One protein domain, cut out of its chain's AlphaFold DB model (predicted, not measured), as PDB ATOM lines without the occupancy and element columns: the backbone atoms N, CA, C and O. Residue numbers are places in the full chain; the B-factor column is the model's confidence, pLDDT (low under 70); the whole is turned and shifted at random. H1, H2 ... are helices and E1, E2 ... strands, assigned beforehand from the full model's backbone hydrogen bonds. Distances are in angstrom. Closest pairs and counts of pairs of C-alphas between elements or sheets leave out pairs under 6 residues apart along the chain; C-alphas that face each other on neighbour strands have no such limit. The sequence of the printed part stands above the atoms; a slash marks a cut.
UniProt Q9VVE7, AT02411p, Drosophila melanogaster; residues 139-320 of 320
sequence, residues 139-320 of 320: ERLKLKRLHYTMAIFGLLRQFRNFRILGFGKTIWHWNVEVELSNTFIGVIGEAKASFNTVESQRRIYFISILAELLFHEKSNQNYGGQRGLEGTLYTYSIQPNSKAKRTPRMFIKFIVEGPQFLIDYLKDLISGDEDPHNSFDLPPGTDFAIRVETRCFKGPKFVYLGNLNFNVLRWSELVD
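AT A GLANCE: This is residues 139 to 320 of the 320 residues of the protein "AT02411p" of Drosophila melanogaster (UniProt Q9VVE7). Three helices lie side by side in a row, H2, H1, H3, and cover two sheets: H1 and H3 pack over one face of a twisted five-strand sheet, and H2 covers one face of a three-strand sheet beyond that sheet's E7 and E8 side. E2 leads almost directly into E3, from one sheet to the other. The 182 printed residues hold three named helices and eight named strands, in the order H1 E1 E2 E3 H2 E4 E5 E6 H3 E7 E8, a mixed class. The sheets, E1 - E2 - E6 - E7 - E8 and E3 - E5 - E4, are antiparallel. The whole is compact, with a radius of gyration of the C-alphas of 16.4 A and spans of 47 by 40 by 29 A.

IN THESE COORDINATES: Find C-alpha 139 at (10.679, 13.609, 37.957); from there H1, residues 139 to 157, runs 27.3 A. Then come E1, 162 to 169, E2, 174 to 181, and E3, 183 to 189. H2, 195 to 218, runs 34.4 A to C-alpha 218 at (2.542, 11.782, 3.136). Next are E4, 223 to 229, E5, 232 to 238, E6, 249 to 257, 26.2 A, and H3, 260 to 271. E7, 289 to 297, is 26.6 A long; E8, 310 to 313, ends at C-alpha 313 at (0.904, 9.438, 33.095).

HOW THE PARTS SIT: In the large sheet look for N 163 and O 179, 3.0 A, in the hairpin E1 and E2; N 176 and O 254, 3.0 A, between E2 and E6; N 253 and O 293, 2.8 A, between E6 and E7; and N 292 and O 310, 2.8 A, in the hairpin E7 and E8. H1 and H3 are on the same face, two layers, helices over a sheet, at heights over the sheet of 9.7 A and 9.3 A. They touch at Phe 153 and Ile 270, closest C-alphas 5.5 A, a shallow tilt of 28 degrees, the same way. With residues 148 to 156 alone H1 touches H2, closest C-alphas Ile 152 and Ile 207, 6.3 A. H2 is on the small sheet, again two layers, at a height over the sheet of 8.8 A. There N 186 and O 235, 2.8 A, are within hydrogen-bond range between the neighbours E3 and E5, and N 225 and O 236, 2.9 A, in the hairpin E4 and E5. E3, H2, E4 form a split strand-helix-strand unit, E5 between the strands, its crossover left-handed. In H1, H2 and H3 every O i to N i+4 pair is within hydrogen-bond range.

THE WHOLE: The farthest C-alphas, Lys 243 and Asp 320, are 50.7 A apart. The printed part has no cut; the links H3 to E7 and E7 to E8 are long. Confidence is under 70 at 277, 298 to 306 and 319 to 320.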
ATOM      1  N   GLU A 139      10.555  12.416  38.811       85.43
ATOM      2  CA  GLU A 139      10.679  13.609  37.957       85.43
ATOM      3  C   GLU A 139      11.115  13.277  36.523       85.43
ATOM      4  O   GLU A 139      10.575  13.814  35.555       85.43
ATOM      5  N   ARG A 140      12.042  12.329  36.355       84.29
ATOM      6  CA  ARG A 140      12.472  11.876  35.026       84.29
ATOM      7  C   ARG A 140      11.372  11.088  34.317       84.29
ATOM      8  O   ARG A 140      11.187  11.244  33.110       84.29
ATOM      9  N   LEU A 141      10.617  10.272  35.056       86.33
ATOM     10  CA  LEU A 141       9.443   9.587  34.515       86.33
ATOM     11  C   LEU A 141       8.406  10.601  34.014       86.33
ATOM     12  O   LEU A 141       7.939  10.474  32.883       86.33
ATOM     13  N   LYS A 142       8.096  11.631  34.813       89.79
ATOM     14  CA  LYS A 142       7.193  12.731  34.442       89.79
ATOM     15  C   LYS A 142       7.628  13.415  33.146       89.79
ATOM     16  O   LYS A 142       6.833  13.478  32.209       89.79
ATOM     17  N   LEU A 143       8.885  13.853  33.052       88.31
ATOM     18  CA  LEU A 143       9.410  14.497  31.844       88.31
ATOM     19  C   LEU A 143       9.275  13.587  30.615       88.31
ATOM     20  O   LEU A 143       8.734  13.989  29.587       88.31
ATOM     21  N   LYS A 144       9.653  12.312  30.744       87.73
ATOM     22  CA  LYS A 144       9.484  11.346  29.654       87.73
ATOM     23  C   LYS A 144       8.020  11.167  29.268       87.73
ATOM     24  O   LYS A 144       7.717  11.122  28.079       87.73
ATOM     25  N   ARG A 145       7.081  11.097  30.219       90.81
ATOM     26  CA  ARG A 145       5.643  11.036  29.902       90.81
ATOM     27  C   ARG A 145       5.168  12.276  29.151       90.81
ATOM     28  O   ARG A 145       4.377  12.137  28.221       90.81
ATOM     29  N   LEU A 146       5.687  13.451  29.486       92.17
ATOM     30  CA  LEU A 146       5.406  14.665  28.730       92.17
ATOM     31  C   LEU A 146       5.914  14.563  27.281       92.17
ATOM     32  O   LEU A 146       5.158  14.871  26.360       92.17
ATOM     33  N   HIS A 147       7.119  14.025  27.057       91.77
ATOM     34  CA  HIS A 147       7.656  13.785  25.710       91.77
ATOM     35  C   HIS A 147       6.754  12.881  24.852       91.77
ATOM     36  O   HIS A 147       6.573  13.149  23.666       91.77
ATOM     37  N   TYR A 148       6.105  11.860  25.435       93.57
ATOM     38  CA  TYR A 148       5.100  11.060  24.712       93.57
ATOM     39  C   TYR A 148       3.933  11.926  24.221       93.57
ATOM     40  O   TYR A 148       3.515  11.799  23.071       93.57
ATOM     41  N   THR A 149       3.402  12.809  25.070       94.58
ATOM     42  CA  THR A 149       2.322  13.727  24.679       94.58
ATOM     43  C   THR A 149       2.779  14.691  23.589       94.58
ATOM     44  O   THR A 149       2.070  14.857  22.596       94.58
ATOM     45  N   MET A 150       3.979  15.261  23.727       94.12
ATOM     46  CA  MET A 150       4.567  16.158  22.730       94.12
ATOM     47  C   MET A 150       4.743  15.464  21.374       94.12
ATOM     48  O   MET A 150       4.328  16.004  20.350       94.12
ATOM     49  N   ALA A 151       5.261  14.231  21.367       94.38
ATOM     50  CA  ALA A 151       5.427  13.434  20.157       94.38
ATOM     51  C   ALA A 151       4.090  13.135  19.471       94.38
ATOM     52  O   ALA A 151       3.967  13.256  18.251       94.38
ATOM     53  N   ILE A 152       3.058  12.789  20.250       96.00
ATOM     54  CA  ILE A 152       1.709  12.582  19.719       96.00
ATOM     55  C   ILE A 152       1.189  13.876  19.082       96.00
ATOM     56  O   ILE A 152       0.722  13.841  17.946       96.00
ATOM     57  N   PHE A 153       1.289  15.017  19.765       95.68
ATOM     58  CA  PHE A 153       0.840  16.309  19.232       95.68
ATOM     59  C   PHE A 153       1.575  16.686  17.943       95.68
ATOM     60  O   PHE A 153       0.939  17.040  16.948       95.68
ATOM     61  N   GLY A 154       2.896  16.522  17.931       94.33
ATOM     62  CA  GLY A 154       3.745  16.744  16.766       94.33
ATOM     63  C   GLY A 154       3.378  15.890  15.558       94.33
ATOM     64  O   GLY A 154       3.339  16.383  14.430       94.33
ATOM     65  N   LEU A 155       3.078  14.610  15.779       96.16
ATOM     66  CA  LEU A 155       2.629  13.708  14.720       96.16
ATOM     67  C   LEU A 155       1.241  14.090  14.205       96.16
ATOM     68  O   LEU A 155       1.045  14.176  12.993       96.16
ATOM     69  N   LEU A 156       0.287  14.348  15.105       96.49
ATOM     70  CA  LEU A 156      -1.088  14.697  14.746       96.49
ATOM     71  C   LEU A 156      -1.148  15.948  13.866       96.49
ATOM     72  O   LEU A 156      -1.830  15.936  12.843       96.49
ATOM     73  N   ARG A 157      -0.378  16.985  14.205       95.06
ATOM     74  CA  ARG A 157      -0.316  18.241  13.443       95.06
ATOM     75  C   ARG A 157       0.183  18.078  12.007       95.06
ATOM     76  O   ARG A 157      -0.090  18.932  11.171       95.06
ATOM     77  N   GLN A 158       0.909  17.004  11.702       94.81
ATOM     78  CA  GLN A 158       1.434  16.770  10.355       94.81
ATOM     79  C   GLN A 158       0.430  16.111   9.401       94.81
ATOM     80  O   GLN A 158       0.710  16.015   8.203       94.81
ATOM     81  N   PHE A 159      -0.724  15.651   9.895       95.95
ATOM     82  CA  PHE A 159      -1.793  15.145   9.038       95.95
ATOM     83  C   PHE A 159      -2.527  16.303   8.359       95.95
ATOM     84  O   PHE A 159      -2.904  17.277   9.006       95.95
ATOM     85  N   ARG A 160      -2.813  16.175   7.058       93.25
ATOM     86  CA  ARG A 160      -3.442  17.254   6.271       93.25
ATOM     87  C   ARG A 160      -4.843  17.605   6.770       93.25
ATOM     88  O   ARG A 160      -5.235  18.763   6.741       93.25
ATOM     89  N   ASN A 161      -5.589  16.594   7.216       90.48
ATOM     90  CA  ASN A 161      -6.960  16.730   7.714       90.48
ATOM     91  C   ASN A 161      -7.036  16.720   9.250       90.48
ATOM     92  O   ASN A 161      -8.045  16.284   9.812       90.48
ATOM     93  N   PHE A 162      -5.964  17.135   9.928       95.00
ATOM     94  CA  PHE A 162      -5.977  17.354  11.368       95.00
ATOM     95  C   PHE A 162      -6.850  18.554  11.721       95.00
ATOM     96  O   PHE A 162      -6.763  19.614  11.101       95.00
ATOM     97  N   ARG A 163      -7.698  18.386  12.735       95.72
ATOM     98  CA  ARG A 163      -8.558  19.456  13.226       95.72
ATOM     99  C   ARG A 163      -8.649  19.428  14.740       95.72
ATOM    100  O   ARG A 163      -8.972  18.399  15.323       95.72
ATOM    101  N   ILE A 164      -8.485  20.588  15.362       96.69
ATOM    102  CA  ILE A 164      -8.875  20.800  16.757       96.69
ATOM    103  C   ILE A 164     -10.380  21.087  16.784       96.69
ATOM    104  O   ILE A 164     -10.863  22.001  16.111       96.69
ATOM    105  N   LEU A 165     -11.134  20.273  17.516       95.34
ATOM    106  CA  LEU A 165     -12.581  20.431  17.680       95.34
ATOM    107  C   LEU A 165     -12.915  21.434  18.776       95.34
ATOM    108  O   LEU A 165     -13.885  22.178  18.656       95.34
ATOM    109  N   GLY A 166     -12.103  21.460  19.828       94.02
ATOM    110  CA  GLY A 166     -12.254  22.424  20.895       94.02
ATOM    111  C   GLY A 166     -11.380  22.127  22.098       94.02
ATOM    112  O   GLY A 166     -10.811  21.043  22.250       94.02
ATOM    113  N   PHE A 167     -11.330  23.128  22.967       93.98
ATOM    114  CA  PHE A 167     -10.723  23.053  24.281       93.98
ATOM    115  C   PHE A 167     -11.833  23.119  25.325       93.98
ATOM    116  O   PHE A 167     -12.680  24.011  25.286       93.98
ATOM    117  N   GLY A 168     -11.823  22.186  26.263       89.66
ATOM    118  CA  GLY A 168     -12.666  22.209  27.443       89.66
ATOM    119  C   GLY A 168     -11.825  22.450  28.690       89.66
ATOM    120  O   GLY A 168     -10.691  21.987  28.804       89.66
ATOM    121  N   LYS A 169     -12.402  23.136  29.673       83.67
ATOM    122  CA  LYS A 169     -11.823  23.251  31.010       83.67
ATOM    123  C   LYS A 169     -12.899  22.909  32.029       83.67
ATOM    124  O   LYS A 169     -13.962  23.520  32.049       83.67
ATOM    125  N   THR A 170     -12.631  21.893  32.833       80.13
ATOM    126  CA  THR A 170     -13.377  21.603  34.061       80.13
ATOM    127  C   THR A 170     -12.588  22.150  35.249       80.13
ATOM    128  O   THR A 170     -11.462  22.610  35.074       80.13
ATOM    129  N   ILE A 171     -13.158  22.095  36.456       76.33
ATOM    130  CA  ILE A 171     -12.472  22.550  37.680       76.33
ATOM    131  C   ILE A 171     -11.120  21.836  37.865       76.33
ATOM    132  O   ILE A 171     -10.165  22.460  38.310       76.33
ATOM    133  N   TRP A 172     -11.036  20.562  37.471       78.75
ATOM    134  CA  TRP A 172      -9.877  19.698  37.731       78.75
ATOM    135  C   TRP A 172      -9.057  19.352  36.483       78.75
ATOM    136  O   TRP A 172      -7.898  18.982  36.595       78.75
ATOM    137  N   HIS A 173      -9.636  19.475  35.285       87.16
ATOM    138  CA  HIS A 173      -9.002  18.978  34.061       87.16
ATOM    139  C   HIS A 173      -9.143  19.961  32.907       87.16
ATOM    140  O   HIS A 173     -10.246  20.439  32.610       87.16
ATOM    141  N   TRP A 174      -8.051  20.164  32.181       94.19
ATOM    142  CA  TRP A 174      -8.081  20.645  30.810       94.19
ATOM    143  C   TRP A 174      -8.310  19.471  29.864       94.19
ATOM    144  O   TRP A 174      -7.833  18.362  30.091       94.19
ATOM    145  N   ASN A 175      -9.071  19.694  28.802       95.21
ATOM    146  CA  ASN A 175      -9.229  18.709  27.750       95.21
ATOM    147  C   ASN A 175      -9.138  19.354  26.379       95.21
ATOM    148  O   ASN A 175      -9.672  20.437  26.160       95.21
ATOM    149  N   VAL A 176      -8.485  18.661  25.456       96.55
ATOM    150  CA  VAL A 176      -8.464  19.022  24.042       96.55
ATOM    151  C   VAL A 176      -8.996  17.852  23.239       96.55
ATOM    152  O   VAL A 176      -8.582  16.705  23.421       96.55
ATOM    153  N   GLU A 177      -9.954  18.151  22.371       96.75
ATOM    154  CA  GLU A 177     -10.534  17.186  21.450       96.75
ATOM    155  C   GLU A 177     -10.053  17.500  20.039       96.75
ATOM    156  O   GLU A 177     -10.162  18.633  19.563       96.75
ATOM    157  N   VAL A 178      -9.525  16.485  19.368       96.93
ATOM    158  CA  VAL A 178      -9.028  16.578  17.998       96.93
ATOM    159  C   VAL A 178      -9.634  15.484  17.130       96.93
ATOM    160  O   VAL A 178     -10.015  14.413  17.606       96.93
ATOM    161  N   GLU A 179      -9.717  15.760  15.837       94.91
ATOM    162  CA  GLU A 179     -10.237  14.865  14.814       94.91
ATOM    163  C   GLU A 179      -9.153  14.585  13.771       94.91
ATOM    164  O   GLU A 179      -8.533  15.503  13.230       94.91
ATOM    165  N   LEU A 180      -8.969  13.302  13.459       93.85
ATOM    166  CA  LEU A 180      -8.297  12.836  12.256       93.85
ATOM    167  C   LEU A 180      -9.327  12.186  11.332       93.85
ATOM    168  O   LEU A 180      -9.849  11.096  11.595       93.85
ATOM    169  N   SER A 181      -9.618  12.874  10.230       91.22
ATOM    170  CA  SER A 181     -10.478  12.338   9.175       91.22
ATOM    171  C   SER A 181      -9.780  11.220   8.408       91.22
ATOM    172  O   SER A 181      -8.563  11.222   8.258       91.22
ATOM    173  N   ASN A 182     -10.569  10.288   7.876       91.66
ATOM    174  CA  ASN A 182     -10.121   9.172   7.042       91.66
ATOM    175  C   ASN A 182      -9.142   8.204   7.719       91.66
ATOM    176  O   ASN A 182      -8.540   7.377   7.033       91.66
ATOM    177  N   THR A 183      -9.049   8.255   9.046       92.17
ATOM    178  CA  THR A 183      -8.110   7.470   9.849       92.17
ATOM    179  C   THR A 183      -8.860   6.619  10.864       92.17
ATOM    180  O   THR A 183      -9.907   7.008  11.386       92.17
ATOM    181  N   PHE A 184      -8.327   5.433  11.134       90.31
ATOM    182  CA  PHE A 184      -8.871   4.487  12.097       90.31
ATOM    183  C   PHE A 184      -7.742   3.793  12.854       90.31
ATOM    184  O   PHE A 184      -6.784   3.345  12.229       90.31
ATOM    185  N   ILE A 185      -7.906   3.650  14.169       90.97
ATOM    186  CA  ILE A 185      -7.094   2.792  15.038       90.97
ATOM    187  C   ILE A 185      -8.051   2.039  15.969       90.97
ATOM    188  O   ILE A 185      -8.998   2.617  16.504       90.97
ATOM    189  N   GLY A 186      -7.824   0.746  16.165       87.30
ATOM    190  CA  GLY A 186      -8.617  -0.093  17.052       87.30
ATOM    191  C   GLY A 186      -7.819  -1.259  17.620       87.30
ATOM    192  O   GLY A 186      -6.743  -1.595  17.126       87.30
ATOM    193  N   VAL A 187      -8.374  -1.889  18.652       86.82
ATOM    194  CA  VAL A 187      -7.814  -3.077  19.305       86.82
ATOM    195  C   VAL A 187      -8.690  -4.279  18.945       86.82
ATOM    196  O   VAL A 187      -9.909  -4.228  19.097       86.82
ATOM    197  N   ILE A 188      -8.083  -5.343  18.418       82.93
ATOM    198  CA  ILE A 188      -8.744  -6.617  18.087       82.93
ATOM    199  C   ILE A 188      -8.654  -7.587  19.267       82.93
ATOM    200  O   ILE A 188      -9.618  -8.286  19.567       82.93
ATOM    201  N   GLY A 189      -7.497  -7.632  19.923       80.53
ATOM    202  CA  GLY A 189      -7.232  -8.497  21.064       80.53
ATOM    203  C   GLY A 189      -6.222  -7.845  21.991       80.53
ATOM    204  O   GLY A 189      -5.409  -7.037  21.546       80.53
ATOM    205  N   GLU A 190      -6.290  -8.177  23.272       81.49
ATOM    206  CA  GLU A 190      -5.374  -7.664  24.283       81.49
ATOM    207  C   GLU A 190      -4.834  -8.817  25.117       81.49
ATOM    208  O   GLU A 190      -5.570  -9.740  25.484       81.49
ATOM    209  N   ALA A 191      -3.531  -8.773  25.386       80.83
ATOM    210  CA  ALA A 191      -2.870  -9.758  26.216       80.83
ATOM    211  C   ALA A 191      -3.461  -9.770  27.634       80.83
ATOM    212  O   ALA A 191      -3.783  -8.729  28.208       80.83
ATOM    213  N   LYS A 192      -3.514 -10.953  28.254       82.22
ATOM    214  CA  LYS A 192      -3.742 -11.080  29.701       82.22
ATOM    215  C   LYS A 192      -2.440 -10.761  30.444       82.22
ATOM    216  O   LYS A 192      -1.790 -11.659  30.966       82.22
ATOM    217  N   ALA A 193      -2.035  -9.496  30.422       82.98
ATOM    218  CA  ALA A 193      -0.832  -8.999  31.082       82.98
ATOM    219  C   ALA A 193      -1.185  -8.084  32.264       82.98
ATOM    220  O   ALA A 193      -2.353  -7.772  32.504       82.98
ATOM    221  N   SER A 194      -0.169  -7.655  33.016       84.27
ATOM    222  CA  SER A 194      -0.368  -6.638  34.052       84.27
ATOM    223  C   SER A 194      -0.877  -5.334  33.431       84.27
ATOM    224  O   SER A 194      -0.542  -5.009  32.289       84.27
ATOM    225  N   PHE A 195      -1.641  -4.553  34.194       82.97
ATOM    226  CA  PHE A 195      -2.173  -3.273  33.720       82.97
ATOM    227  C   PHE A 195      -1.066  -2.336  33.207       82.97
ATOM    228  O   PHE A 195      -1.199  -1.744  32.140       82.97
ATOM    229  N   ASN A 196       0.057  -2.246  33.926       83.87
ATOM    230  CA  ASN A 196       1.183  -1.386  33.547       83.87
ATOM    231  C   ASN A 196       1.826  -1.830  32.225       83.87
ATOM    232  O   ASN A 196       2.167  -0.989  31.395       83.87
ATOM    233  N   THR A 197       1.935  -3.144  32.003       85.32
ATOM    234  CA  THR A 197       2.407  -3.703  30.729       85.32
ATOM    235  C   THR A 197       1.473  -3.317  29.586       85.32
ATOM    236  O   THR A 197       1.939  -2.851  28.549       85.32
ATOM    237  N   VAL A 198       0.160  -3.466  29.781       87.66
ATOM    238  CA  VAL A 198      -0.849  -3.130  28.767       87.66
ATOM    239  C   VAL A 198      -0.806  -1.642  28.414       87.66
ATOM    240  O   VAL A 198      -0.765  -1.292  27.238       87.66
ATOM    241  N   GLU A 199      -0.755  -0.750  29.403       88.94
ATOM    242  CA  GLU A 199      -0.709   0.697  29.155       88.94
ATOM    243  C   GLU A 199       0.579   1.130  28.451       88.94
ATOM    244  O   GLU A 199       0.524   1.939  27.525       88.94
ATOM    245  N   SER A 200       1.723   0.553  28.835       89.69
ATOM    246  CA  SER A 200       3.000   0.776  28.148       89.69
ATOM    247  C   SER A 200       2.916   0.354  26.680       89.69
ATOM    248  O   SER A 200       3.210   1.151  25.788       89.69
ATOM    249  N   GLN A 201       2.387  -0.845  26.405       91.04
ATOM    250  CA  GLN A 201       2.148  -1.306  25.035       91.04
ATOM    251  C   GLN A 201       1.220  -0.355  24.270       91.04
ATOM    252  O   GLN A 201       1.536   0.022  23.143       91.04
ATOM    253  N   ARG A 202       0.109   0.089  24.873       91.92
ATOM    254  CA  ARG A 202      -0.830   1.026  24.237       91.92
ATOM    255  C   ARG A 202      -0.170   2.359  23.893       91.92
ATOM    256  O   ARG A 202      -0.322   2.802  22.757       91.92
ATOM    257  N   ARG A 203       0.598   2.966  24.808       93.16
ATOM    258  CA  ARG A 203       1.355   4.208  24.546       93.16
ATOM    259  C   ARG A 203       2.315   4.046  23.370       93.16
ATOM    260  O   ARG A 203       2.300   4.852  22.441       93.16
ATOM    261  N   ILE A 204       3.128   2.989  23.407       94.00
ATOM    262  CA  ILE A 204       4.145   2.704  22.390       94.00
ATOM    263  C   ILE A 204       3.497   2.472  21.024       94.00
ATOM    264  O   ILE A 204       3.879   3.100  20.032       94.00
ATOM    265  N   TYR A 205       2.505   1.582  20.961       94.56
ATOM    266  CA  TYR A 205       1.852   1.250  19.703       94.56
ATOM    267  C   TYR A 205       1.032   2.403  19.156       94.56
ATOM    268  O   TYR A 205       0.981   2.550  17.940       94.56
ATOM    269  N   PHE A 206       0.452   3.255  20.001       95.27
ATOM    270  CA  PHE A 206      -0.246   4.441  19.525       95.27
ATOM    271  C   PHE A 206       0.686   5.371  18.739       95.27
ATOM    272  O   PHE A 206       0.360   5.727  17.610       95.27
ATOM    273  N   ILE A 207       1.877   5.685  19.265       96.38
ATOM    274  CA  ILE A 207       2.875   6.502  18.548       96.38
ATOM    275  C   ILE A 207       3.377   5.786  17.289       96.38
ATOM    276  O   ILE A 207       3.374   6.368  16.207       96.38
ATOM    277  N   SER A 208       3.768   4.513  17.412       96.04
ATOM    278  CA  SER A 208       4.277   3.708  16.290       96.04
ATOM    279  C   SER A 208       3.268   3.620  15.135       96.04
ATOM    280  O   SER A 208       3.639   3.763  13.970       96.04
ATOM    281  N   ILE A 209       1.984   3.427  15.448       95.93
ATOM    282  CA  ILE A 209       0.900   3.363  14.462       95.93
ATOM    283  C   ILE A 209       0.607   4.749  13.880       95.93
ATOM    284  O   ILE A 209       0.443   4.860  12.668       95.93
ATOM    285  N   LEU A 210       0.567   5.812  14.694       96.70
ATOM    286  CA  LEU A 210       0.386   7.179  14.191       96.70
ATOM    287  C   LEU A 210       1.485   7.571  13.196       96.70
ATOM    288  O   LEU A 210       1.178   8.140  12.152       96.70
ATOM    289  N   ALA A 211       2.742   7.231  13.481       97.54
ATOM    290  CA  ALA A 211       3.863   7.490  12.584       97.54
ATOM    291  C   ALA A 211       3.735   6.730  11.250       97.54
ATOM    292  O   ALA A 211       3.948   7.301  10.182       97.54
ATOM    293  N   GLU A 212       3.322   5.462  11.282       96.39
ATOM    294  CA  GLU A 212       3.074   4.679  10.063       96.39
ATOM    295  C   GLU A 212       1.897   5.223   9.242       96.39
ATOM    296  O   GLU A 212       1.977   5.352   8.021       96.39
ATOM    297  N   LEU A 213       0.804   5.605   9.904       96.11
ATOM    298  CA  LEU A 213      -0.326   6.257   9.242       96.11
ATOM    299  C   LEU A 213       0.109   7.579   8.595       96.11
ATOM    300  O   LEU A 213      -0.293   7.866   7.469       96.11
ATOM    301  N   LEU A 214       0.969   8.354   9.266       97.08
ATOM    302  CA  LEU A 214       1.521   9.597   8.730       97.08
ATOM    303  C   LEU A 214       2.422   9.351   7.512       97.08
ATOM    304  O   LEU A 214       2.377  10.126   6.555       97.08
ATOM    305  N   PHE A 215       3.203   8.268   7.510       96.95
ATOM    306  CA  PHE A 215       3.959   7.840   6.334       96.95
ATOM    307  C   PHE A 215       3.028   7.623   5.133       96.95
ATOM    308  O   PHE A 215       3.269   8.176   4.059       96.95
ATOM    309  N   HIS A 216       1.931   6.880   5.307       95.80
ATOM    310  CA  HIS A 216       0.974   6.633   4.224       95.80
ATOM    311  C   HIS A 216       0.202   7.897   3.802       95.80
ATOM    312  O   HIS A 216      -0.040   8.084   2.609       95.80
ATOM    313  N   GLU A 217      -0.114   8.806   4.733       95.37
ATOM    314  CA  GLU A 217      -0.694  10.129   4.442       95.37
ATOM    315  C   GLU A 217       0.238  10.980   3.564       95.37
ATOM    316  O   GLU A 217      -0.187  11.573   2.566       95.37
ATOM    317  N   LYS A 218       1.531  11.039   3.906       94.91
ATOM    318  CA  LYS A 218       2.542  11.782   3.136       94.91
ATOM    319  C   LYS A 218       2.797  11.137   1.774       94.91
ATOM    320  O   LYS A 218       2.877  11.851   0.779       94.91
ATOM    321  N   SER A 219       2.799   9.806   1.713       93.31
ATOM    322  CA  SER A 219       2.894   9.030   0.468       93.31
ATOM    323  C   SER A 219       1.597   9.018  -0.349       93.31
ATOM    324  O   SER A 219       1.577   8.493  -1.458       93.31
ATOM    325  N   ASN A 220       0.508   9.601   0.168       92.98
ATOM    326  CA  ASN A 220      -0.799   9.661  -0.484       92.98
ATOM    327  C   ASN A 220      -1.408   8.277  -0.807       92.98
ATOM    328  O   ASN A 220      -2.123   8.115  -1.800       92.98
ATOM    329  N   GLN A 221      -1.123   7.274   0.026       92.98
ATOM    330  CA  GLN A 221      -1.508   5.879  -0.179       92.98
ATOM    331  C   GLN A 221      -2.621   5.458   0.783       92.98
ATOM    332  O   GLN A 221      -2.570   5.727   1.980       92.98
ATOM    333  N   ASN A 222      -3.617   4.739   0.260       92.42
ATOM    334  CA  ASN A 222      -4.575   4.043   1.110       92.42
ATOM    335  C   ASN A 222      -3.885   2.836   1.742       92.42
ATOM    336  O   ASN A 222      -3.243   2.057   1.040       92.42
ATOM    337  N   TYR A 223      -4.086   2.641   3.038       93.14
ATOM    338  CA  TYR A 223      -3.493   1.519   3.745       93.14
ATOM    339  C   TYR A 223      -4.422   0.985   4.827       93.14
ATOM    340  O   TYR A 223      -5.208   1.724   5.422       93.14
ATOM    341  N   GLY A 224      -4.333  -0.318   5.069       91.54
ATOM    342  CA  GLY A 224      -4.999  -1.006   6.163       91.54
ATOM    343  C   GLY A 224      -4.113  -2.144   6.639       91.54
ATOM    344  O   GLY A 224      -3.690  -2.970   5.833       91.54
ATOM    345  N   GLY A 225      -3.842  -2.175   7.937       91.05
ATOM    346  CA  GLY A 225      -2.875  -3.085   8.524       91.05
ATOM    347  C   GLY A 225      -3.262  -3.541   9.921       91.05
ATOM    348  O   GLY A 225      -4.273  -3.131  10.512       91.05
ATOM    349  N   GLN A 226      -2.432  -4.439  10.436       90.85
ATOM    350  CA  GLN A 226      -2.503  -4.935  11.799       90.85
ATOM    351  C   GLN A 226      -1.097  -4.977  12.387       90.85
ATOM    352  O   GLN A 226      -0.121  -5.205  11.674       90.85
ATOM    353  N   ARG A 227      -0.985  -4.744  13.691       89.29
ATOM    354  CA  ARG A 227       0.282  -4.807  14.423       89.29
ATOM    355  C   ARG A 227       0.018  -5.304  15.824       89.29
ATOM    356  O   ARG A 227      -0.993  -4.951  16.409       89.29
ATOM    357  N   GLY A 228       0.916  -6.102  16.373       83.60
ATOM    358  CA  GLY A 228       0.732  -6.641  17.706       83.60
ATOM    359  C   GLY A 228       1.987  -7.283  18.262       83.60
ATOM    360  O   GLY A 228       2.929  -7.560  17.517       83.60
ATOM    361  N   LEU A 229       1.979  -7.515  19.568       80.70
ATOM    362  CA  LEU A 229       3.012  -8.229  20.310       80.70
ATOM    363  C   LEU A 229       2.372  -8.909  21.520       80.70
ATOM    364  O   LEU A 229       1.437  -8.373  22.109       80.70
ATOM    365  N   GLU A 230       2.868 -10.101  21.865       80.92
ATOM    366  CA  GLU A 230       2.501 -10.829  23.095       80.92
ATOM    367  C   GLU A 230       0.985 -11.036  23.304       80.92
ATOM    368  O   GLU A 230       0.503 -11.123  24.427       80.92
ATOM    369  N   GLY A 231       0.214 -11.156  22.218       81.47
ATOM    370  CA  GLY A 231      -1.236 -11.383  22.270       81.47
ATOM    371  C   GLY A 231      -2.090 -10.113  22.220       81.47
ATOM    372  O   GLY A 231      -3.307 -10.218  22.079       81.47
ATOM    373  N   THR A 232      -1.479  -8.928  22.251       87.23
ATOM    374  CA  THR A 232      -2.164  -7.671  21.933       87.23
ATOM    375  C   THR A 232      -2.092  -7.420  20.429       87.23
ATOM    376  O   THR A 232      -1.005  -7.438  19.859       87.23
ATOM    377  N   LEU A 233      -3.233  -7.189  19.776       89.56
ATOM    378  CA  LEU A 233      -3.352  -6.967  18.336       89.56
ATOM    379  C   LEU A 233      -4.154  -5.693  18.059       89.56
ATOM    380  O   LEU A 233      -5.330  -5.593  18.401       89.56
ATOM    381  N   TYR A 234      -3.523  -4.752  17.375       90.86
ATOM    382  CA  TYR A 234      -4.086  -3.504  16.889       90.86
ATOM    383  C   TYR A 234      -4.405  -3.607  15.402       90.86
ATOM    384  O   TYR A 234      -3.714  -4.285  14.642       90.86
ATOM    385  N   THR A 235      -5.425  -2.878  14.972       91.19
ATOM    386  CA  THR A 235      -5.777  -2.677  13.569       91.19
ATOM    387  C   THR A 235      -5.897  -1.197  13.283       91.19
ATOM    388  O   THR A 235      -6.344  -0.425  14.129       91.19
ATOM    389  N   TYR A 236      -5.473  -0.785  12.100       92.15
ATOM    390  CA  TYR A 236      -5.468   0.616  11.732       92.15
ATOM    391  C   TYR A 236      -5.546   0.768  10.223       92.15
ATOM    392  O   TYR A 236      -5.225  -0.148   9.465       92.15
ATOM    393  N   SER A 237      -6.037   1.918   9.779       92.48
ATOM    394  CA  SER A 237      -6.133   2.229   8.358       92.48
ATOM    395  C   SER A 237      -6.166   3.727   8.122       92.48
ATOM    396  O   SER A 237      -6.597   4.485   8.996       92.48
ATOM    397  N   ILE A 238      -5.766   4.125   6.920       93.14
ATOM    398  CA  ILE A 238      -5.875   5.492   6.428       93.14
ATOM    399  C   ILE A 238      -6.308   5.509   4.969       93.14
ATOM    400  O   ILE A 238      -5.936   4.636   4.179       93.14
ATOM    401  N   GLN A 239      -7.121   6.499   4.612       92.43
ATOM    402  CA  GLN A 239      -7.559   6.731   3.237       92.43
ATOM    403  C   GLN A 239      -7.436   8.219   2.874       92.43
ATOM    404  O   GLN A 239      -8.458   8.913   2.830       92.43
ATOM    405  N   PRO A 240      -6.219   8.726   2.605       89.23
ATOM    406  CA  PRO A 240      -5.931  10.166   2.552       89.23
ATOM    407  C   PRO A 240      -6.890  10.960   1.650       89.23
ATOM    408  O   PRO A 240      -7.421  11.999   2.039       89.23
ATOM    409  N   ASN A 241      -7.212  10.408   0.472       87.87
ATOM    410  CA  ASN A 241      -8.048  11.060  -0.547       87.87
ATOM    411  C   ASN A 241      -9.525  10.655  -0.526       87.87
ATOM    412  O   ASN A 241     -10.262  10.962  -1.468       87.87
ATOM    413  N   SER A 242      -9.978   9.908   0.481       86.69
ATOM    414  CA  SER A 242     -11.358   9.435   0.493       86.69
ATOM    415  C   SER A 242     -12.324  10.608   0.649       86.69
ATOM    416  O   SER A 242     -12.336  11.298   1.665       86.69
ATOM    417  N   LYS A 243     -13.159  10.818  -0.374       82.66
ATOM    418  CA  LYS A 243     -14.265  11.795  -0.380       82.66
ATOM    419  C   LYS A 243     -15.611  11.149  -0.038       82.66
ATOM    420  O   LYS A 243     -16.665  11.746  -0.250       82.66
ATOM    421  N   ALA A 244     -15.604   9.892   0.411       80.61
ATOM    422  CA  ALA A 244     -16.839   9.185   0.704       80.61
ATOM    423  C   ALA A 244     -17.583   9.867   1.864       80.61
ATOM    424  O   ALA A 244     -16.999  10.247   2.870       80.61
ATOM    425  N   LYS A 245     -18.913   9.966   1.769       71.88
ATOM    426  CA  LYS A 245     -19.747  10.588   2.820       71.88
ATOM    427  C   LYS A 245     -19.643   9.876   4.183       71.88
ATOM    428  O   LYS A 245     -19.970  10.452   5.216       71.88
ATOM    429  N   ARG A 246     -19.236   8.602   4.180       75.20
ATOM    430  CA  ARG A 246     -19.054   7.747   5.364       75.20
ATOM    431  C   ARG A 246     -17.610   7.259   5.455       75.20
ATOM    432  O   ARG A 246     -17.353   6.063   5.319       75.20
ATOM    433  N   THR A 247     -16.676   8.181   5.631       79.18
ATOM    434  CA  THR A 247     -15.286   7.834   5.926       79.18
ATOM    435  C   THR A 247     -15.078   7.553   7.409       79.18
ATOM    436  O   THR A 247     -15.835   8.063   8.245       79.18
ATOM    437  N   PRO A 248     -14.084   6.709   7.750       83.09
ATOM    438  CA  PRO A 248     -13.678   6.556   9.135       83.09
ATOM    439  C   PRO A 248     -13.221   7.908   9.686       83.09
ATOM    440  O   PRO A 248     -12.599   8.699   8.978       83.09
ATOM    441  N   ARG A 249     -13.557   8.174  10.944       87.47
ATOM    442  CA  ARG A 249     -13.097   9.357  11.671       87.47
ATOM    443  C   ARG A 249     -12.602   8.926  13.030       87.47
ATOM    444  O   ARG A 249     -13.326   8.222  13.740       87.47
ATOM    445  N   MET A 250     -11.402   9.356  13.383       91.60
ATOM    446  CA  MET A 250     -10.830   9.129  14.696       91.60
ATOM    447  C   MET A 250     -10.908  10.421  15.497       91.60
ATOM    448  O   MET A 250     -10.360  11.443  15.098       91.60
ATOM    449  N   PHE A 251     -11.590  10.350  16.630       93.58
ATOM    450  CA  PHE A 251     -11.633  11.407  17.625       93.58
ATOM    451  C   PHE A 251     -10.663  11.029  18.728       93.58
ATOM    452  O   PHE A 251     -10.705   9.902  19.225       93.58
ATOM    453  N   ILE A 252      -9.794  11.961  19.092       95.44
ATOM    454  CA  ILE A 252      -8.850  11.787  20.186       95.44
ATOM    455  C   ILE A 252      -9.128  12.888  21.194       95.44
ATOM    456  O   ILE A 252      -9.146  14.068  20.851       95.44
ATOM    457  N   LYS A 253      -9.350  12.491  22.440       95.64
ATOM    458  CA  LYS A 253      -9.538  13.386  23.569       95.64
ATOM    459  C   LYS A 253      -8.370  13.220  24.521       95.64
ATOM    460  O   LYS A 253      -8.146  12.136  25.054       95.64
ATOM    461  N   PHE A 254      -7.649  14.305  24.745       97.06
ATOM    462  CA  PHE A 254      -6.630  14.384  25.781       97.06
ATOM    463  C   PHE A 254      -7.259  15.016  27.009       97.06
ATOM    464  O   PHE A 254      -7.925  16.043  26.899       97.06
ATOM    465  N   ILE A 255      -7.063  14.393  28.162       96.37
ATOM    466  CA  ILE A 255      -7.511  14.876  29.464       96.37
ATOM    467  C   ILE A 255      -6.246  15.085  30.285       96.37
ATOM    468  O   ILE A 255      -5.533  14.122  30.562       96.37
ATOM    469  N   VAL A 256      -5.960  16.337  30.624       95.78
ATOM    470  CA  VAL A 256      -4.764  16.753  31.357       95.78
ATOM    471  C   VAL A 256      -5.189  17.372  32.678       95.78
ATOM    472  O   VAL A 256      -5.975  18.320  32.715       95.78
ATOM    473  N   GLU A 257      -4.645  16.840  33.756       94.12
ATOM    474  CA  GLU A 257      -4.686  17.418  35.092       94.12
ATOM    475  C   GLU A 257      -3.289  17.943  35.404       94.12
ATOM    476  O   GLU A 257      -2.320  17.213  35.217       94.12
ATOM    477  N   GLY A 258      -3.159  19.194  35.832       92.31
ATOM    478  CA  GLY A 258      -1.855  19.784  36.113       92.31
ATOM    479  C   GLY A 258      -1.905  21.303  36.254       92.31
ATOM    480  O   GLY A 258      -2.977  21.910  36.144       92.31
ATOM    481  N   PRO A 259      -0.751  21.940  36.506       92.82
ATOM    482  CA  PRO A 259      -0.671  23.383  36.672       92.82
ATOM    483  C   PRO A 259      -0.944  24.132  35.365       92.82
ATOM    484  O   PRO A 259      -0.741  23.622  34.262       92.82
ATOM    485  N   GLN A 260      -1.365  25.391  35.501       91.69
ATOM    486  CA  GLN A 260      -1.791  26.213  34.368       91.69
ATOM    487  C   GLN A 260      -0.687  26.405  33.316       91.69
ATOM    488  O   GLN A 260      -0.987  26.302  32.133       91.69
ATOM    489  N   PHE A 261       0.576  26.583  33.721       92.75
ATOM    490  CA  PHE A 261       1.682  26.772  32.771       92.75
ATOM    491  C   PHE A 261       1.886  25.558  31.849       92.75
ATOM    492  O   PHE A 261       2.177  25.722  30.670       92.75
ATOM    493  N   LEU A 262       1.701  24.336  32.369       93.36
ATOM    494  CA  LEU A 262       1.813  23.108  31.581       93.36
ATOM    495  C   LEU A 262       0.645  22.994  30.598       93.36
ATOM    496  O   LEU A 262       0.825  22.585  29.454       93.36
ATOM    497  N   ILE A 263      -0.557  23.365  31.045       93.48
ATOM    498  CA  ILE A 263      -1.753  23.400  30.200       93.48
ATOM    499  C   ILE A 263      -1.581  24.410  29.061       93.48
ATOM    500  O   ILE A 263      -1.918  24.088  27.922       93.48
ATOM    501  N   ASP A 264      -1.064  25.603  29.357       92.55
ATOM    502  CA  ASP A 264      -0.821  26.647  28.360       92.55
ATOM    503  C   ASP A 264       0.222  26.180  27.336       92.55
ATOM    504  O   ASP A 264      -0.065  26.174  26.144       92.55
ATOM    505  N   TYR A 265       1.345  25.621  27.797       93.16
ATOM    506  CA  TYR A 265       2.357  25.031  26.917       93.16
ATOM    507  C   TYR A 265       1.785  23.943  25.991       93.16
ATOM    508  O   TYR A 265       1.973  23.974  24.776       93.16
ATOM    509  N   LEU A 266       1.035  22.981  26.540       94.56
ATOM    510  CA  LEU A 266       0.431  21.908  25.745       94.56
ATOM    511  C   LEU A 266      -0.600  22.435  24.740       94.56
ATOM    512  O   LEU A 266      -0.728  21.882  23.644       94.56
ATOM    513  N   LYS A 267      -1.338  23.486  25.102       94.45
ATOM    514  CA  LYS A 267      -2.299  24.152  24.224       94.45
ATOM    515  C   LYS A 267      -1.597  24.846  23.056       94.45
ATOM    516  O   LYS A 267      -2.048  24.689  21.919       94.45
ATOM    517  N   ASP A 268      -0.513  25.558  23.316       93.96
ATOM    518  CA  ASP A 268       0.248  26.276  22.289       93.96
ATOM    519  C   ASP A 268       0.961  25.281  21.360       93.96
ATOM    520  O   ASP A 268       0.928  25.415  20.133       93.96
ATOM    521  N   LEU A 269       1.466  24.176  21.916       93.59
ATOM    522  CA  LEU A 269       2.090  23.094  21.159       93.59
ATOM    523  C   LEU A 269       1.129  22.395  20.183       93.59
ATOM    524  O   LEU A 269       1.500  22.147  19.028       93.59
ATOM    525  N   ILE A 270      -0.095  22.055  20.614       95.34
ATOM    526  CA  ILE A 270      -1.087  21.402  19.737       95.34
ATOM    527  C   ILE A 270      -1.682  22.371  18.710       95.34
ATOM    528  O   ILE A 270      -2.000  21.950  17.596       95.34
ATOM    529  N   SER A 271      -1.811  23.653  19.065       94.19
ATOM    530  CA  SER A 271      -2.304  24.713  18.166       94.19
ATOM    531  C   SER A 271      -1.259  25.099  17.121       94.19
ATOM    532  O   SER A 271      -1.599  25.431  15.988       94.19
ATOM    533  N   GLY A 272       0.012  24.936  17.476       90.97
ATOM    534  CA  GLY A 272       1.152  25.182  16.617       90.97
ATOM    535  C   GLY A 272       1.803  26.538  16.744       90.97
ATOM    536  O   GLY A 272       2.571  26.904  15.856       90.97
ATOM    537  N   ASP A 273       1.528  27.205  17.854       88.40
ATOM    538  CA  ASP A 273       2.138  28.468  18.240       88.40
ATOM    539  C   ASP A 273       3.536  28.249  18.850       88.40
ATOM    540  O   ASP A 273       4.393  29.121  18.750       88.40
ATOM    541  N   GLU A 274       3.790  27.053  19.396       83.14
ATOM    542  CA  GLU A 274       5.084  26.636  19.947       83.14
ATOM    543  C   GLU A 274       5.825  25.681  18.990       83.14
ATOM    544  O   GLU A 274       5.216  24.780  18.378       83.14
ATOM    545  N   ASP A 275       7.151  25.846  18.879       77.31
ATOM    546  CA  ASP A 275       8.004  24.886  18.176       77.31
ATOM    547  C   ASP A 275       8.213  23.643  19.058       77.31
ATOM    548  O   ASP A 275       8.796  23.747  20.138       77.31
ATOM    549  N   PRO A 276       7.789  22.447  18.614       70.76
ATOM    550  CA  PRO A 276       8.051  21.208  19.339       70.76
ATOM    551  C   PRO A 276       9.527  20.886  19.604       70.76
ATOM    552  O   PRO A 276       9.801  20.006  20.420       70.76
ATOM    553  N   HIS A 277      10.454  21.493  18.864       69.64
ATOM    554  CA  HIS A 277      11.889  21.268  19.009       69.64
ATOM    555  C   HIS A 277      12.530  22.129  20.103       69.64
ATOM    556  O   HIS A 277      13.695  21.909  20.436       69.64
ATOM    557  N   ASN A 278      11.784  23.074  20.682       73.78
ATOM    558  CA  ASN A 278      12.231  23.801  21.859       73.78
ATOM    559  C   ASN A 278      12.250  22.861  23.072       73.78
ATOM    560  O   ASN A 278      11.297  22.118  23.320       73.78
ATOM    561  N   SER A 279      13.334  22.902  23.846       70.88
ATOM    562  CA  SER A 279      13.410  22.190  25.119       70.88
ATOM    563  C   SER A 279      12.385  22.765  26.094       70.88
ATOM    564  O   SER A 279      12.370  23.973  26.338       70.88
ATOM    565  N   PHE A 280      11.549  21.904  26.671       79.38
ATOM    566  CA  PHE A 280      10.646  22.283  27.750       79.38
ATOM    567  C   PHE A 280      11.199  21.804  29.088       79.38
ATOM    568  O   PHE A 280      11.203  20.607  29.381       79.38
ATOM    569  N   ASP A 281      11.619  22.755  29.916       81.39
ATOM    570  CA  ASP A 281      12.071  22.473  31.272       81.39
ATOM    571  C   ASP A 281      10.859  22.327  32.193       81.39
ATOM    572  O   ASP A 281      10.245  23.311  32.610       81.39
ATOM    573  N   LEU A 282      10.502  21.085  32.521       87.18
ATOM    574  CA  LEU A 282       9.475  20.810  33.520       87.18
ATOM    575  C   LEU A 282      10.009  21.201  34.914       87.18
ATOM    576  O   LEU A 282      10.965  20.575  35.380       87.18
ATOM    577  N   PRO A 283       9.405  22.180  35.618       88.45
ATOM    578  CA  PRO A 283       9.859  22.554  36.951       88.45
ATOM    579  C   PRO A 283       9.804  21.356  37.911       88.45
ATOM    580  O   PRO A 283       8.792  20.642  37.916       88.45
ATOM    581  N   PRO A 284      10.829  21.142  38.755       86.34
ATOM    582  CA  PRO A 284      10.823  20.050  39.723       86.34
ATOM    583  C   PRO A 284       9.600  20.099  40.643       86.34
ATOM    584  O   PRO A 284       9.209  21.168  41.114       86.34
ATOM    585  N   GLY A 285       9.008  18.938  40.917       86.65
ATOM    586  CA  GLY A 285       7.813  18.822  41.757       86.65
ATOM    587  C   GLY A 285       6.520  19.193  41.032       86.65
ATOM    588  O   GLY A 285       5.464  19.268  41.659       86.65
ATOM    589  N   THR A 286       6.569  19.407  39.715       90.67
ATOM    590  CA  THR A 286       5.355  19.576  38.919       90.67
ATOM    591  C   THR A 286       4.572  18.276  38.903       90.67
ATOM    592  O   THR A 286       5.038  17.247  38.416       90.67
ATOM    593  N   ASP A 287       3.356  18.336  39.415       90.92
ATOM    594  CA  ASP A 287       2.446  17.210  39.505       90.92
ATOM    595  C   ASP A 287       1.395  17.313  38.402       90.92
ATOM    596  O   ASP A 287       0.733  18.343  38.240       90.92
ATOM    597  N   PHE A 288       1.260  16.245  37.612       93.56
ATOM    598  CA  PHE A 288       0.286  16.183  36.533       93.56
ATOM    599  C   PHE A 288      -0.105  14.740  36.182       93.56
ATOM    600  O   PHE A 288       0.624  13.786  36.457       93.56
ATOM    601  N   ALA A 289      -1.245  14.591  35.513       94.61
ATOM    602  CA  ALA A 289      -1.706  13.343  34.919       94.61
ATOM    603  C   ALA A 289      -2.248  13.602  33.510       94.61
ATOM    604  O   ALA A 289      -2.853  14.639  33.234       94.61
ATOM    605  N   ILE A 290      -2.029  12.649  32.601       96.05
ATOM    606  CA  ILE A 290      -2.479  12.756  31.208       96.05
ATOM    607  C   ILE A 290      -3.114  11.442  30.794       96.05
ATOM    608  O   ILE A 290      -2.480  10.384  30.831       96.05
ATOM    609  N   ARG A 291      -4.352  11.524  30.318       95.64
ATOM    610  CA  ARG A 291      -5.100  10.407  29.752       95.64
ATOM    611  C   ARG A 291      -5.498  10.704  28.316       95.64
ATOM    612  O   ARG A 291      -5.914  11.811  27.986       95.64
ATOM    613  N   VAL A 292      -5.396   9.683  27.478       95.91
ATOM    614  CA  VAL A 292      -5.825   9.703  26.085       95.91
ATOM    615  C   VAL A 292      -7.021   8.779  25.944       95.91
ATOM    616  O   VAL A 292      -6.976   7.604  26.316       95.91
ATOM    617  N   GLU A 293      -8.099   9.316  25.395       94.46
ATOM    618  CA  GLU A 293      -9.263   8.550  24.984       94.46
ATOM    619  C   GLU A 293      -9.410   8.646  23.477       94.46
ATOM    620  O   GLU A 293      -9.357   9.734  22.904       94.46
ATOM    621  N   THR A 294      -9.610   7.509  22.822       92.89
ATOM    622  CA  THR A 294      -9.852   7.488  21.381       92.89
ATOM    623  C   THR A 294     -11.215   6.895  21.098       92.89
ATOM    624  O   THR A 294     -11.656   5.931  21.729       92.89
ATOM    625  N   ARG A 295     -11.896   7.489  20.124       88.85
ATOM    626  CA  ARG A 295     -13.161   6.993  19.608       88.85
ATOM    627  C   ARG A 295     -13.127   7.021  18.096       88.85
ATOM    628  O   ARG A 295     -13.084   8.083  17.479       88.85
ATOM    629  N   CYS A 296     -13.237   5.849  17.496       84.60
ATOM    630  CA  CYS A 296     -13.321   5.725  16.051       84.60
ATOM    631  C   CYS A 296     -14.768   5.517  15.587       84.60
ATOM    632  O   CYS A 296     -15.441   4.566  15.993       84.60
ATOM    633  N   PHE A 297     -15.249   6.379  14.690       75.65
ATOM    634  CA  PHE A 297     -16.530   6.196  14.011       75.65
ATOM    635  C   PHE A 297     -16.337   5.404  12.721       75.65
ATOM    636  O   PHE A 297     -15.461   5.689  11.905       75.65
ATOM    637  N   LYS A 298     -17.176   4.381  12.559       65.44
ATOM    638  CA  LYS A 298     -17.059   3.366  11.511       65.44
ATOM    639  C   LYS A 298     -17.419   3.920  10.128       65.44
ATOM    640  O   LYS A 298     -18.483   4.509   9.942       65.44
ATOM    641  N   GLY A 299     -16.584   3.606   9.138       60.52
ATOM    642  CA  GLY A 299     -17.039   3.449   7.754       60.52
ATOM    643  C   GLY A 299     -17.807   2.123   7.575       60.52
ATOM    644  O   GLY A 299     -17.767   1.266   8.457       60.52
ATOM    645  N   PRO A 300     -18.483   1.892   6.438       52.82
ATOM    646  CA  PRO A 300     -19.395   0.754   6.241       52.82
ATOM    647  C   PRO A 300     -18.769  -0.660   6.299       52.82
ATOM    648  O   PRO A 300     -19.513  -1.628   6.198       52.82
ATOM    649  N   LYS A 301     -17.441  -0.814   6.433       51.70
ATOM    650  CA  LYS A 301     -16.727  -2.098   6.250       51.70
ATOM    651  C   LYS A 301     -15.969  -2.652   7.476       51.70
ATOM    652  O   LYS A 301     -15.299  -3.664   7.326       51.70
ATOM    653  N   PHE A 302     -16.057  -2.057   8.673       53.91
ATOM    654  CA  PHE A 302     -15.257  -2.502   9.839       53.91
ATOM    655  C   PHE A 302     -16.109  -2.914  11.058       53.91
ATOM    656  O   PHE A 302     -16.998  -2.175  11.487       53.91
ATOM    657  N   VAL A 303     -15.826  -4.088  11.646       48.39
ATOM    658  CA  VAL A 303     -16.648  -4.713  12.713       48.39
ATOM    659  C   VAL A 303     -16.134  -4.449  14.145       48.39
ATOM    660  O   VAL A 303     -16.919  -4.540  15.083       48.39
ATOM    661  N   TYR A 304     -14.900  -3.992  14.358       59.28
ATOM    662  CA  TYR A 304     -14.297  -3.895  15.703       59.28
ATOM    663  C   TYR A 304     -14.760  -2.680  16.544       59.28
ATOM    664  O   TYR A 304     -15.135  -1.638  15.996       59.28
ATOM    665  N   LEU A 305     -14.758  -2.814  17.880       55.31
ATOM    666  CA  LEU A 305     -14.981  -1.720  18.842       55.31
ATOM    667  C   LEU A 305     -13.662  -0.945  19.022       55.31
ATOM    668  O   LEU A 305     -12.742  -1.416  19.678       55.31
ATOM    669  N   GLY A 306     -13.549   0.218  18.375       59.48
ATOM    670  CA  GLY A 306     -12.308   0.996  18.266       59.48
ATOM    671  C   GLY A 306     -12.127   2.049  19.357       59.48
ATOM    672  O   GLY A 306     -12.021   3.229  19.026       59.48
ATOM    673  N   ASN A 307     -12.115   1.632  20.626       77.00
ATOM    674  CA  ASN A 307     -11.674   2.496  21.722       77.00
ATOM    675  C   ASN A 307     -10.295   2.026  22.193       77.00
ATOM    676  O   ASN A 307     -10.172   0.962  22.796       77.00
ATOM    677  N   LEU A 308      -9.264   2.816  21.913       86.20
ATOM    678  CA  LEU A 308      -7.923   2.669  22.470       86.20
ATOM    679  C   LEU A 308      -7.723   3.784  23.499       86.20
ATOM    680  O   LEU A 308      -7.353   4.903  23.151       86.20
ATOM    681  N   ASN A 309      -8.026   3.484  24.757       91.43
ATOM    682  CA  ASN A 309      -7.851   4.422  25.862       91.43
ATOM    683  C   ASN A 309      -6.623   4.011  26.661       91.43
ATOM    684  O   ASN A 309      -6.437   2.823  26.912       91.43
ATOM    685  N   PHE A 310      -5.806   4.971  27.067       93.00
ATOM    686  CA  PHE A 310      -4.640   4.714  27.904       93.00
ATOM    687  C   PHE A 310      -4.224   5.983  28.637       93.00
ATOM    688  O   PHE A 310      -4.557   7.104  28.253       93.00
ATOM    689  N   ASN A 311      -3.471   5.807  29.705       93.78
ATOM    690  CA  ASN A 311      -2.850   6.869  30.454       93.78
ATOM    691  C   ASN A 311      -1.418   7.041  29.963       93.78
ATOM    692  O   ASN A 311      -0.633   6.088  29.886       93.78
ATOM    693  N   VAL A 312      -1.086   8.283  29.631       92.84
ATOM    694  CA  VAL A 312       0.293   8.678  29.375       92.84
ATOM    695  C   VAL A 312       1.034   8.764  30.707       92.84
ATOM    696  O   VAL A 312       2.095   8.166  30.832       92.84
ATOM    697  N   LEU A 313       0.428   9.406  31.711       92.09
ATOM    698  CA  LEU A 313       0.904   9.438  33.095       92.09
ATOM    699  C   LEU A 313      -0.274   9.321  34.064       92.09
ATOM    700  O   LEU A 313      -1.288   9.997  33.880       92.09
ATOM    701  N   ARG A 314      -0.122   8.501  35.107       89.12
ATOM    702  CA  ARG A 314      -1.063   8.400  36.233       89.12
ATOM    703  C   ARG A 314      -0.385   8.790  37.530       89.12
ATOM    704  O   ARG A 314       0.779   8.463  37.727       89.12
ATOM    705  N   TRP A 315      -1.173   9.312  38.464       84.20
ATOM    706  CA  TRP A 315      -0.746   9.538  39.845       84.20
ATOM    707  C   TRP A 315      -0.152   8.288  40.501       84.20
ATOM    708  O   TRP A 315       0.877   8.365  41.155       84.20
ATOM    709  N   SER A 316      -0.740   7.113  40.257       81.00
ATOM    710  CA  SER A 316      -0.251   5.846  40.814       81.00
ATOM    711  C   SER A 316       1.089   5.370  40.243       81.00
ATOM    712  O   SER A 316       1.640   4.415  40.764       81.00
ATOM    713  N   GLU A 317       1.579   5.953  39.141       78.97
ATOM    714  CA  GLU A 317       2.928   5.669  38.621       78.97
ATOM    715  C   GLU A 317       4.001   6.519  39.328       78.97
ATOM    716  O   GLU A 317       5.184   6.310  39.093       78.97
ATOM    717  N   LEU A 318       3.588   7.478  40.167       76.80
ATOM    718  CA  LEU A 318       4.460   8.412  40.887       76.80
ATOM    719  C   LEU A 318       4.559   8.115  42.392       76.80
ATOM    720  O   LEU A 318       5.290   8.806  43.094       76.80
ATOM    721  N   VAL A 319       3.798   7.135  42.887       67.86
ATOM    722  CA  VAL A 319       3.787   6.715  44.293       67.86
ATOM    723  C   VAL A 319       4.442   5.338  44.362       67.86
ATOM    724  O   VAL A 319       3.908   4.401  43.766       67.86
ATOM    725  N   ASP A 320       5.584   5.247  45.048       54.68
ATOM    726  CA  ASP A 320       6.259   3.976  45.365       54.68
ATOM    727  C   ASP A 320       5.453   3.123  46.358       54.68
ATOM    728  O   ASP A 320       4.925   3.689  47.350       54.68
TER     729      ASP A 320